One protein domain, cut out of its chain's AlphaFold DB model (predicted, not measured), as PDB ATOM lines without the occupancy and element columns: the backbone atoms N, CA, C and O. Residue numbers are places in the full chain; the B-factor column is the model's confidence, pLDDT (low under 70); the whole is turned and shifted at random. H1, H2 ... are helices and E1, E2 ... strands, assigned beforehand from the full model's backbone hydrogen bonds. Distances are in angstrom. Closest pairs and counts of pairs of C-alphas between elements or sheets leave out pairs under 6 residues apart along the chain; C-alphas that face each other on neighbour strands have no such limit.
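AT A GLANCE: This is residues 24 to 101 of the 106 residues of the protein "Methyltransferase domain-containing protein" of Candidatus Aminicenantes bacterium (UniProt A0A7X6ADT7). Picture an elongated body: at one end the helix H1 covers a pair of parallel strands, E1 and E2, with its residues 41 to 47, and at the other end of the long axis lies the helix H3. Between these ends is a small hairpin, E3 and E4, whose long loop reaches back to pair briefly with E2, while the very short helix H2 lies between E2 and E3 along the chain. The printed part has 78 residues with three named helices and four named strands, in the order E1 H1 E2 H2 E3 E4 H3. The class is mixed, helices and strands, in two sheets, E1 with E2 parallel and E3 with E4 antiparallel. The whole is compact, with a radius of gyration of the C-alphas of 12.8 A, and spans 41 by 26 by 16 A.

HOW THE PARTS SIT: Start at E1, residues 24 to 28, and set it beside E2, residues 48 to 54: they are parallel neighbours at 23 degrees, with N 25 and O 50 2.8 A apart, within hydrogen-bond range. Between them in the chain comes H1, residues 37 to 47, and the three make a strand-helix-strand unit, two parallel neighbour strands with a helix between, with a right-handed crossover. The closest C-alphas of H1 and E2 are those of Lys 45 and Val 51, 6.2 A apart. Next find H2, residues 61 to 64, and E3, residues 72 to 74; their closest C-alphas, those of Ala 64 and Ile 73, are 6.7 A apart. E3 forms a hairpin with E4, residues 87 to 89, antiparallel at 159 degrees, with N 73 and O 88 2.9 A apart, within hydrogen-bond range. In the link between them, residues 80 to 81 pair antiparallel with residues 53 to 54 of E2. H3, residues 91 to 100, is apart from H1, H2 and E3, among others. In H1 and H3 every O i to N i+4 pair is within hydrogen-bond range; H2 is too short for such a pair.

IN THESE COORDINATES: Find C-alpha 24 at (53.885, -18.006, 24.836), from which E1 runs 13.0 A. H1 begins at C-alpha 37, at (38.371, -10.096, 18.304), and runs 15.6 A; E2 runs 15.4 A. H2, E3 and E4 are shorter. H3 runs 14.6 A to C-alpha 100 at (34.770, 6.558, 1.943).

THE WHOLE: Look to Lys 49 and Arg 99 for the two C-alphas farthest apart, 40.7 A. The printed part has no cut, and its long link is E3 to E4, 12 residues. Residues 65 to 69 and 91 to 101 have pLDDT under 70; the mean of the printed part is 85.5.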
ATOM      1  N   THR A  24      54.478 -19.323  24.591       97.75
ATOM      2  CA  THR A  24      53.885 -18.006  24.836       97.75
ATOM      3  C   THR A  24      53.607 -17.284  23.526       97.75
ATOM      4  O   THR A  24      54.449 -17.248  22.631       97.75
ATOM      5  N   VAL A  25      52.441 -16.647  23.455       98.19
ATOM      6  CA  VAL A  25      52.014 -15.753  22.378       98.19
ATOM      7  C   VAL A  25      51.766 -14.368  22.964       98.19
ATOM      8  O   VAL A  25      51.077 -14.223  23.978       98.19
ATOM      9  N   ILE A  26      52.316 -13.342  22.320       98.12
ATOM     10  CA  ILE A  26      52.072 -11.941  22.663       98.12
ATOM     11  C   ILE A  26      51.358 -11.285  21.486       98.12
ATOM     12  O   ILE A  26      51.851 -11.322  20.363       98.12
ATOM     13  N   CYS A  27      50.211 -10.672  21.756       97.31
ATOM     14  CA  CYS A  27      49.497  -9.831  20.805       97.31
ATOM     15  C   CYS A  27      49.488  -8.409  21.353       97.31
ATOM     16  O   CYS A  27      48.921  -8.163  22.417       97.31
ATOM     17  N   SER A  28      50.120  -7.485  20.639       95.94
ATOM     18  CA  SER A  28      50.292  -6.107  21.084       95.94
ATOM     19  C   SER A  28      49.625  -5.156  20.110       95.94
ATOM     20  O   SER A  28      50.013  -5.127  18.947       95.94
ATOM     21  N   HIS A  29      48.653  -4.382  20.591       92.25
ATOM     22  CA  HIS A  29      47.998  -3.315  19.831       92.25
ATOM     23  C   HIS A  29      47.510  -3.745  18.436       92.25
ATOM     24  O   HIS A  29      47.865  -3.158  17.422       92.25
ATOM     25  N   THR A  30      46.804  -4.872  18.360       92.00
ATOM     26  CA  THR A  30      46.385  -5.475  17.078       92.00
ATOM     27  C   THR A  30      44.920  -5.878  17.125       92.00
ATOM     28  O   THR A  30      44.155  -5.583  16.212       92.00
ATOM     29  N   ILE A  31      44.513  -6.544  18.207       94.25
ATOM     30  CA  ILE A  31      43.181  -7.134  18.353       94.25
ATOM     31  C   ILE A  31      42.050  -6.089  18.344       94.25
ATOM     32  O   ILE A  31      40.942  -6.405  17.920       94.25
ATOM     33  N   GLU A  32      42.317  -4.837  18.730       90.69
ATOM     34  CA  GLU A  32      41.352  -3.723  18.692       90.69
ATOM     35  C   GLU A  32      40.944  -3.252  17.280       90.69
ATOM     36  O   GLU A  32      39.914  -2.587  17.110       90.69
ATOM     37  N   HIS A  33      41.705  -3.639  16.257       88.81
ATOM     38  CA  HIS A  33      41.462  -3.276  14.856       88.81
ATOM     39  C   HIS A  33      40.711  -4.355  14.061       88.81
ATOM     40  O   HIS A  33      40.322  -4.134  12.907       88.81
ATOM     41  N   LEU A  34      40.533  -5.542  14.642       89.62
ATOM     42  CA  LEU A  34      40.013  -6.711  13.934       89.62
ATOM     43  C   LEU A  34      38.493  -6.689  13.833       89.62
ATOM     44  O   LEU A  34      37.826  -6.051  14.636       89.62
ATOM     45  N   ASP A  35      37.950  -7.392  12.839       89.81
ATOM     46  CA  ASP A  35      36.498  -7.552  12.680       89.81
ATOM     47  C   ASP A  35      35.897  -8.512  13.708       89.81
ATOM     48  O   ASP A  35      34.753  -8.331  14.110       89.81
ATOM     49  N   ASP A  36      36.662  -9.517  14.142       93.25
ATOM     50  CA  ASP A  36      36.216 -10.504  15.126       93.25
ATOM     51  C   ASP A  36      37.316 -10.773  16.175       93.25
ATOM     52  O   ASP A  36      38.111 -11.715  16.047       93.25
ATOM     53  N   PRO A  37      37.402  -9.931  17.225       95.31
ATOM     54  CA  PRO A  37      38.371 -10.096  18.304       95.31
ATOM     55  C   PRO A  37      38.291 -11.459  18.996       95.31
ATOM     56  O   PRO A  37      39.314 -12.006  19.409       95.31
ATOM     57  N   GLU A  38      37.087 -12.022  19.130       96.69
ATOM     58  CA  GLU A  38      36.872 -13.281  19.839       96.69
ATOM     59  C   GLU A  38      37.404 -14.466  19.031       96.69
ATOM     60  O   GLU A  38      38.166 -15.285  19.561       96.69
ATOM     61  N   ARG A  39      37.083 -14.529  17.733       97.50
ATOM     62  CA  ARG A  39      37.626 -15.553  16.831       97.50
ATOM     63  C   ARG A  39      39.145 -15.485  16.765       97.50
ATOM     64  O   ARG A  39      39.798 -16.523  16.866       97.50
ATOM     65  N   PHE A  40      39.714 -14.286  16.651       97.75
ATOM     66  CA  PHE A  40      41.167 -14.124  16.652       97.75
ATOM     67  C   PHE A  40      41.796 -14.567  17.978       97.75
ATOM     68  O   PHE A  40      42.773 -15.311  17.982       97.75
ATOM     69  N   TYR A  41      41.217 -14.181  19.117       98.25
ATOM     70  CA  TYR A  41      41.724 -14.598  20.425       98.25
ATOM     71  C   TYR A  41      41.684 -16.124  20.610       98.25
ATOM     72  O   TYR A  41      42.620 -16.706  21.168       98.25
ATOM     73  N   ASN A  42      40.633 -16.783  20.117       98.44
ATOM     74  CA  ASN A  42      40.545 -18.242  20.122       98.44
ATOM     75  C   ASN A  42      41.633 -18.882  19.255       98.44
ATOM     76  O   ASN A  42      42.219 -19.885  19.667       98.44
ATOM     77  N   GLU A  43      41.964 -18.270  18.122       98.50
ATOM     78  CA  GLU A  43      43.053 -18.732  17.267       98.50
ATOM     79  C   GLU A  43      44.432 -18.564  17.932       98.50
ATOM     80  O   GLU A  43      45.248 -19.490  17.917       98.50
ATOM     81  N   LEU A  44      44.672 -17.456  18.642       98.38
ATOM     82  CA  LEU A  44      45.886 -17.285  19.455       98.38
ATOM     83  C   LEU A  44      45.996 -18.344  20.561       98.38
ATOM     84  O   LEU A  44      47.076 -18.888  20.801       98.38
ATOM     85  N   LYS A  45      44.878 -18.663  21.224       98.31
ATOM     86  CA  LYS A  45      44.818 -19.732  22.234       98.31
ATOM     87  C   LYS A  45      45.012 -21.126  21.640       98.31
ATOM     88  O   LYS A  45      45.435 -22.025  22.361       98.31
ATOM     89  N   ARG A  46      44.664 -21.332  20.369       98.56
ATOM     90  CA  ARG A  46      44.899 -22.604  19.684       98.56
ATOM     91  C   ARG A  46      46.396 -22.822  19.498       98.56
ATOM     92  O   ARG A  46      46.908 -23.874  19.872       98.56
ATOM     93  N   VAL A  47      47.108 -21.826  18.968       98.50
ATOM     94  CA  VAL A  47      48.540 -21.951  18.646       98.50
ATOM     95  C   VAL A  47      49.469 -21.782  19.855       98.50
ATOM     96  O   VAL A  47      50.592 -22.282  19.823       98.50
ATOM     97  N   GLY A  48      49.028 -21.111  20.925       98.25
ATOM     98  CA  GLY A  48      49.829 -20.832  22.123       98.25
ATOM     99  C   GLY A  48      49.332 -21.531  23.390       98.25
ATOM    100  O   GLY A  48      48.129 -21.655  23.600       98.25
ATOM    101  N   LYS A  49      50.243 -21.940  24.284       98.00
ATOM    102  CA  LYS A  49      49.865 -22.413  25.631       98.00
ATOM    103  C   LYS A  49      49.442 -21.255  26.537       98.00
ATOM    104  O   LYS A  49      48.448 -21.365  27.251       98.00
ATOM    105  N   GLU A  50      50.164 -20.137  26.466       97.94
ATOM    106  CA  GLU A  50      49.809 -18.884  27.126       97.94
ATOM    107  C   GLU A  50      49.641 -17.742  26.125       97.94
ATOM    108  O   GLU A  50      50.501 -17.515  25.277       97.94
ATOM    109  N   VAL A  51      48.573 -16.957  26.275       98.31
ATOM    110  CA  VAL A  51      48.341 -15.745  25.476       98.31
ATOM    111  C   VAL A  51      48.409 -14.522  26.379       98.31
ATOM    112  O   VAL A  51      47.756 -14.463  27.422       98.31
ATOM    113  N   THR A  52      49.195 -13.535  25.965       98.44
ATOM    114  CA  THR A  52      49.298 -12.232  26.620       98.44
ATOM    115  C   THR A  52      48.881 -11.148  25.636       98.44
ATOM    116  O   THR A  52      49.495 -10.978  24.586       98.44
ATOM    117  N   LEU A  53      47.829 -10.415  25.980       98.06
ATOM    118  CA  LEU A  53      47.347  -9.265  25.229       98.06
ATOM    119  C   LEU A  53      47.932  -7.990  25.837       98.06
ATOM    120  O   LEU A  53      47.889  -7.813  27.059       98.06
ATOM    121  N   VAL A  54      48.458  -7.115  24.986       96.94
ATOM    122  CA  VAL A  54      48.888  -5.762  25.339       96.94
ATOM    123  C   VAL A  54      47.952  -4.787  24.641       96.94
ATOM    124  O   VAL A  54      47.915  -4.737  23.413       96.94
ATOM    125  N   LEU A  55      47.165  -4.071  25.439       93.75
ATOM    126  CA  LEU A  55      46.065  -3.224  24.988       93.75
ATOM    127  C   LEU A  55      46.242  -1.785  25.486       93.75
ATOM    128  O   LEU A  55      46.815  -1.573  26.565       93.75
ATOM    129  N   PRO A  56      45.729  -0.793  24.741       90.88
ATOM    130  CA  PRO A  56      45.676   0.578  25.212       90.88
ATOM    131  C   PRO A  56      44.649   0.673  26.355       90.88
ATOM    132  O   PRO A  56      43.482   0.319  26.172       90.88
ATOM    133  N   PRO A  57      45.053   1.109  27.559       90.69
ATOM    134  CA  PRO A  57      44.136   1.231  28.679       90.69
ATOM    135  C   PRO A  57      43.265   2.482  28.515       90.69
ATOM    136  O   PRO A  57      43.701   3.474  27.944       90.69
ATOM    137  N   LEU A  58      42.060   2.478  29.085       88.06
ATOM    138  CA  LEU A  58      41.080   3.561  28.934       88.06
ATOM    139  C   LEU A  58      41.577   4.937  29.398       88.06
ATOM    140  O   LEU A  58      41.154   5.948  28.852       88.06
ATOM    141  N   TRP A  59      42.458   4.987  30.403       86.19
ATOM    142  CA  TRP A  59      43.045   6.247  30.875       86.19
ATOM    143  C   TRP A  59      44.038   6.849  29.877       86.19
ATOM    144  O   TRP A  59      44.314   8.046  29.935       86.19
ATOM    145  N   ASP A  60      44.569   6.040  28.959       87.12
ATOM    146  CA  ASP A  60      45.374   6.500  27.833       87.12
ATOM    147  C   ASP A  60      44.427   6.872  26.693       87.12
ATOM    148  O   ASP A  60      44.290   6.157  25.700       87.12
ATOM    149  N   PHE A  61      43.708   7.980  26.877       80.25
ATOM    150  CA  PHE A  61      42.665   8.402  25.945       80.25
ATOM    151  C   PHE A  61      43.198   8.550  24.519       80.25
ATOM    152  O   PHE A  61      42.510   8.189  23.573       80.25
ATOM    153  N   THR A  62      44.433   9.025  24.354       80.06
ATOM    154  CA  THR A  62      45.061   9.192  23.039       80.06
ATOM    155  C   THR A  62      45.274   7.868  22.319       80.06
ATOM    156  O   THR A  62      45.023   7.787  21.119       80.06
ATOM    157  N   ALA A  63      45.698   6.829  23.041       74.94
ATOM    158  CA  ALA A  63      45.890   5.514  22.455       74.94
ATOM    159  C   ALA A  63      44.547   4.792  22.297       74.94
ATOM    160  O   ALA A  63      44.250   4.290  21.221       74.94
ATOM    161  N   ALA A  64      43.707   4.772  23.333       70.94
ATOM    162  CA  ALA A  64      42.442   4.041  23.338       70.94
ATOM    163  C   ALA A  64      41.441   4.579  22.303       70.94
ATOM    164  O   ALA A  64      40.733   3.802  21.658       70.94
ATOM    165  N   PHE A  65      41.414   5.898  22.106       66.19
ATOM    166  CA  PHE A  65      40.479   6.580  21.219       66.19
ATOM    167  C   PHE A  65      41.111   7.024  19.900       66.19
ATOM    168  O   PHE A  65      40.748   8.064  19.351       66.19
ATOM    169  N   ASN A  66      42.008   6.220  19.329       67.38
ATOM    170  CA  ASN A  66      42.389   6.404  17.932       67.38
ATOM    171  C   ASN A  66      41.210   6.000  17.011       67.38
ATOM    172  O   ASN A  66      41.183   4.938  16.386       67.38
ATOM    173  N   PHE A  67      40.172   6.846  16.998       57.38
ATOM    174  CA  PHE A  67      38.819   6.594  16.482       57.38
ATOM    175  C   PHE A  67      38.764   6.227  14.996       57.38
ATOM    176  O   PHE A  67      37.745   5.719  14.530       57.38
ATOM    177  N   LEU A  68      39.825   6.526  14.246       60.69
ATOM    178  CA  LEU A  68      39.895   6.261  12.814       60.69
ATOM    179  C   LEU A  68      40.220   4.796  12.504       60.69
ATOM    180  O   LEU A  68      39.801   4.306  11.460       60.69
ATOM    181  N   GLU A  69      40.909   4.092  13.404       68.25
ATOM    182  CA  GLU A  69      41.422   2.745  13.124       68.25
ATOM    183  C   GLU A  69      40.897   1.676  14.089       68.25
ATOM    184  O   GLU A  69      40.867   0.498  13.726       68.25
ATOM    185  N   HIS A  70      40.447   2.049  15.294       76.06
ATOM    186  CA  HIS A  70      39.865   1.094  16.241       76.06
ATOM    187  C   HIS A  70      38.427   0.725  15.865       76.06
ATOM    188  O   HIS A  70      37.540   1.577  15.734       76.06
ATOM    189  N   LYS A  71      38.181  -0.580  15.721       82.75
ATOM    190  CA  LYS A  71      36.829  -1.143  15.579       82.75
ATOM    191  C   LYS A  71      36.211  -1.441  16.938       82.75
ATOM    192  O   LYS A  71      34.993  -1.364  17.083       82.75
ATOM    193  N   TYR A  72      37.046  -1.718  17.936       87.12
ATOM    194  CA  TYR A  72      36.625  -2.055  19.289       87.12
ATOM    195  C   TYR A  72      37.425  -1.273  20.332       87.12
ATOM    196  O   TYR A  72      38.634  -1.105  20.196       87.12
ATOM    197  N   ILE A  73      36.756  -0.836  21.401       88.69
ATOM    198  CA  ILE A  73      37.410  -0.348  22.624       88.69
ATOM    199  C   ILE A  73      37.365  -1.454  23.663       88.69
ATOM    200  O   ILE A  73      36.287  -1.927  24.024       88.69
ATOM    201  N   PHE A  74      38.528  -1.806  24.202       91.50
ATOM    202  CA  PHE A  74      38.633  -2.685  25.358       91.50
ATOM    203  C   PHE A  74      38.453  -1.893  26.654       91.50
ATOM    204  O   PHE A  74      39.105  -0.876  26.891       91.50
ATOM    205  N   LEU A  75      37.562  -2.374  27.521       91.44
ATOM    206  CA  LEU A  75      37.241  -1.752  28.802       91.44
ATOM    207  C   LEU A  75      38.258  -2.184  29.867       91.44
ATOM    208  O   LEU A  75      37.953  -2.947  30.785       91.44
ATOM    209  N   CYS A  76      39.500  -1.724  29.718       91.44
ATOM    210  CA  CYS A  76      40.619  -2.096  30.581       91.44
ATOM    211  C   CYS A  76      41.358  -0.891  31.172       91.44
ATOM    212  O   CYS A  76      41.568   0.116  30.507       91.44
ATOM    213  N   TRP A  77      41.815  -1.016  32.426       91.94
ATOM    214  CA  TRP A  77      42.652  -0.004  33.101       91.94
ATOM    215  C   TRP A  77      44.138  -0.384  33.171       91.94
ATOM    216  O   TRP A  77      45.009   0.448  33.421       91.94
ATOM    217  N   ARG A  78      44.442  -1.667  32.959       93.12
ATOM    218  CA  ARG A  78      45.805  -2.200  32.867       93.12
ATOM    219  C   ARG A  78      46.149  -2.407  31.394       93.12
ATOM    220  O   ARG A  78      45.247  -2.509  30.580       93.12
ATOM    221  N   LYS A  79      47.443  -2.466  31.073       93.62
ATOM    222  CA  LYS A  79      47.913  -2.719  29.699       93.62
ATOM    223  C   LYS A  79      47.974  -4.207  29.356       93.62
ATOM    224  O   LYS A  79      47.747  -4.586  28.220       93.62
ATOM    225  N   ILE A  80      48.322  -5.045  30.333       96.50
ATOM    226  CA  ILE A  80      48.652  -6.460  30.119       96.50
ATOM    227  C   ILE A  80      47.512  -7.345  30.615       96.50
ATOM    228  O   ILE A  80      47.110  -7.248  31.779       96.50
ATOM    229  N   HIS A  81      47.049  -8.253  29.756       96.94
ATOM    230  CA  HIS A  81      45.946  -9.164  30.040       96.94
ATOM    231  C   HIS A  81      46.262 -10.600  29.618       96.94
ATOM    232  O   HIS A  81      46.746 -10.843  28.519       96.94
ATOM    233  N   LYS A  82      45.939 -11.573  30.477       96.62
ATOM    234  CA  LYS A  82      46.010 -13.015  30.151       96.62
ATOM    235  C   LYS A  82      44.690 -13.571  29.596       96.62
ATOM    236  O   LYS A  82      44.643 -14.673  29.057       96.62
ATOM    237  N   LYS A  83      43.605 -12.813  29.751       96.12
ATOM    238  CA  LYS A  83      42.258 -13.127  29.259       96.12
ATOM    239  C   LYS A  83      41.748 -11.956  28.439       96.12
ATOM    240  O   LYS A  83      42.119 -10.823  28.736       96.12
ATOM    241  N   LEU A  84      40.894 -12.234  27.459       96.44
ATOM    242  CA  LEU A  84      40.227 -11.200  26.675       96.44
ATOM    243  C   LEU A  84      39.380 -10.313  27.607       96.44
ATOM    244  O   LEU A  84      38.482 -10.838  28.272       96.44
ATOM    245  N   PRO A  85      39.679  -9.008  27.732       95.81
ATOM    246  CA  PRO A  85      38.854  -8.099  28.521       95.81
ATOM    247  C   PRO A  85      37.507  -7.859  27.833       95.81
ATOM    248  O   PRO A  85      37.408  -8.059  26.624       95.81
ATOM    249  N   PRO A  86      36.484  -7.387  28.561       95.00
ATOM    250  CA  PRO A  86      35.259  -6.910  27.931       95.00
ATOM    251  C   PRO A  86      35.568  -5.760  26.965       95.00
ATOM    252  O   PRO A  86      36.442  -4.933  27.233       95.00
ATOM    253  N   PHE A  87      34.844  -5.696  25.852       93.31
ATOM    254  CA  PHE A  87      35.025  -4.680  24.822       93.31
ATOM    255  C   PHE A  87      33.685  -4.239  24.240       93.31
ATOM    256  O   PHE A  87      32.686  -4.953  24.331       93.31
ATOM    257  N   VAL A  88      33.670  -3.051  23.644       90.62
ATOM    258  CA  VAL A  88      32.497  -2.466  22.990       90.62
ATOM    259  C   VAL A  88      32.835  -2.074  21.553       90.62
ATOM    260  O   VAL A  88      33.939  -1.578  21.307       90.62
ATOM    261  N   PRO A  89      31.923  -2.292  20.587       86.44
ATOM    262  CA  PRO A  89      32.136  -1.846  19.218       86.44
ATOM    263  C   PRO A  89      32.126  -0.315  19.146       86.44
ATOM    264  O   PRO A  89      31.299   0.348  19.775       86.44
ATOM    265  N   LEU A  90      33.025   0.240  18.340       80.06
ATOM    266  CA  LEU A  90      33.061   1.651  17.977       80.06
ATOM    267  C   LEU A  90      32.388   1.840  16.608       80.06
ATOM    268  O   LEU A  90      32.994   1.541  15.580       80.06
ATOM    269  N   PRO A  91      31.155   2.375  16.545       60.97
ATOM    270  CA  PRO A  91      30.410   2.481  15.287       60.97
ATOM    271  C   PRO A  91      30.969   3.541  14.320       60.97
ATOM    272  O   PRO A  91      30.610   3.552  13.141       60.97
ATOM    273  N   LEU A  92      31.839   4.444  14.791       61.69
ATOM    274  CA  LEU A  92      32.364   5.544  13.977       61.69
ATOM    275  C   LEU A  92      33.311   5.061  12.865       61.69
ATOM    276  O   LEU A  92      33.201   5.536  11.734       61.69
ATOM    277  N   SER A  93      34.190   4.092  13.144       56.88
ATOM    278  CA  SER A  93      35.144   3.577  12.147       56.88
ATOM    279  C   SER A  93      34.434   2.800  11.033       56.88
ATOM    280  O   SER A  93      34.723   2.982   9.847       56.88
ATOM    281  N   THR A  94      33.399   2.026  11.381       53.50
ATOM    282  CA  THR A  94      32.556   1.304  10.417       53.50
ATOM    283  C   THR A  94      31.771   2.257   9.509       53.50
ATOM    284  O   THR A  94      31.595   1.971   8.321       53.50
ATOM    285  N   PHE A  95      31.329   3.406  10.036       54.62
ATOM    286  CA  PHE A  95      30.631   4.438   9.262       54.62
ATOM    287  C   PHE A  95      31.560   5.134   8.251       54.62
ATOM    288  O   PHE A  95      31.183   5.310   7.090       54.62
ATOM    289  N   TYR A  96      32.795   5.457   8.647       54.69
ATOM    290  CA  TYR A  96      33.805   6.028   7.748       54.69
ATOM    291  C   TYR A  96      34.231   5.046   6.644       54.69
ATOM    292  O   TYR A  96      34.261   5.430   5.472       54.69
ATOM    293  N   HIS A  97      34.470   3.772   6.975       56.59
ATOM    294  CA  HIS A  97      34.835   2.743   5.988       56.59
ATOM    295  C   HIS A  97      33.715   2.496   4.965       56.59
ATOM    296  O   HIS A  97      33.995   2.348   3.773       56.59
ATOM    297  N   LYS A  98      32.444   2.510   5.398       54.16
ATOM    298  CA  LYS A  98      31.285   2.411   4.493       54.16
ATOM    299  C   LYS A  98      31.114   3.638   3.595       54.16
ATOM    300  O   LYS A  98      30.642   3.484   2.472       54.16
ATOM    301  N   ARG A  99      31.448   4.843   4.075       53.16
ATOM    302  CA  ARG A  99      31.204   6.097   3.339       53.16
ATOM    303  C   ARG A  99      32.347   6.518   2.414       53.16
ATOM    304  O   ARG A  99      32.070   7.162   1.407       53.16
ATOM    305  N   PHE A 100      33.589   6.146   2.717       58.94
ATOM    306  CA  PHE A 100      34.770   6.558   1.943       58.94
ATOM    307  C   PHE A 100      35.586   5.396   1.357       58.94
ATOM    308  O   PHE A 100      36.552   5.639   0.636       58.94
ATOM    309  N   GLY A 101      35.171   4.148   1.594       51.38
ATOM    310  CA  GLY A 101      35.860   2.958   1.105       51.38
ATOM    311  C   GLY A 101      37.068   2.589   1.966       51.38
ATOM    312  O   GLY A 101      37.820   3.435   2.446       51.38
TER     313      GLY A 101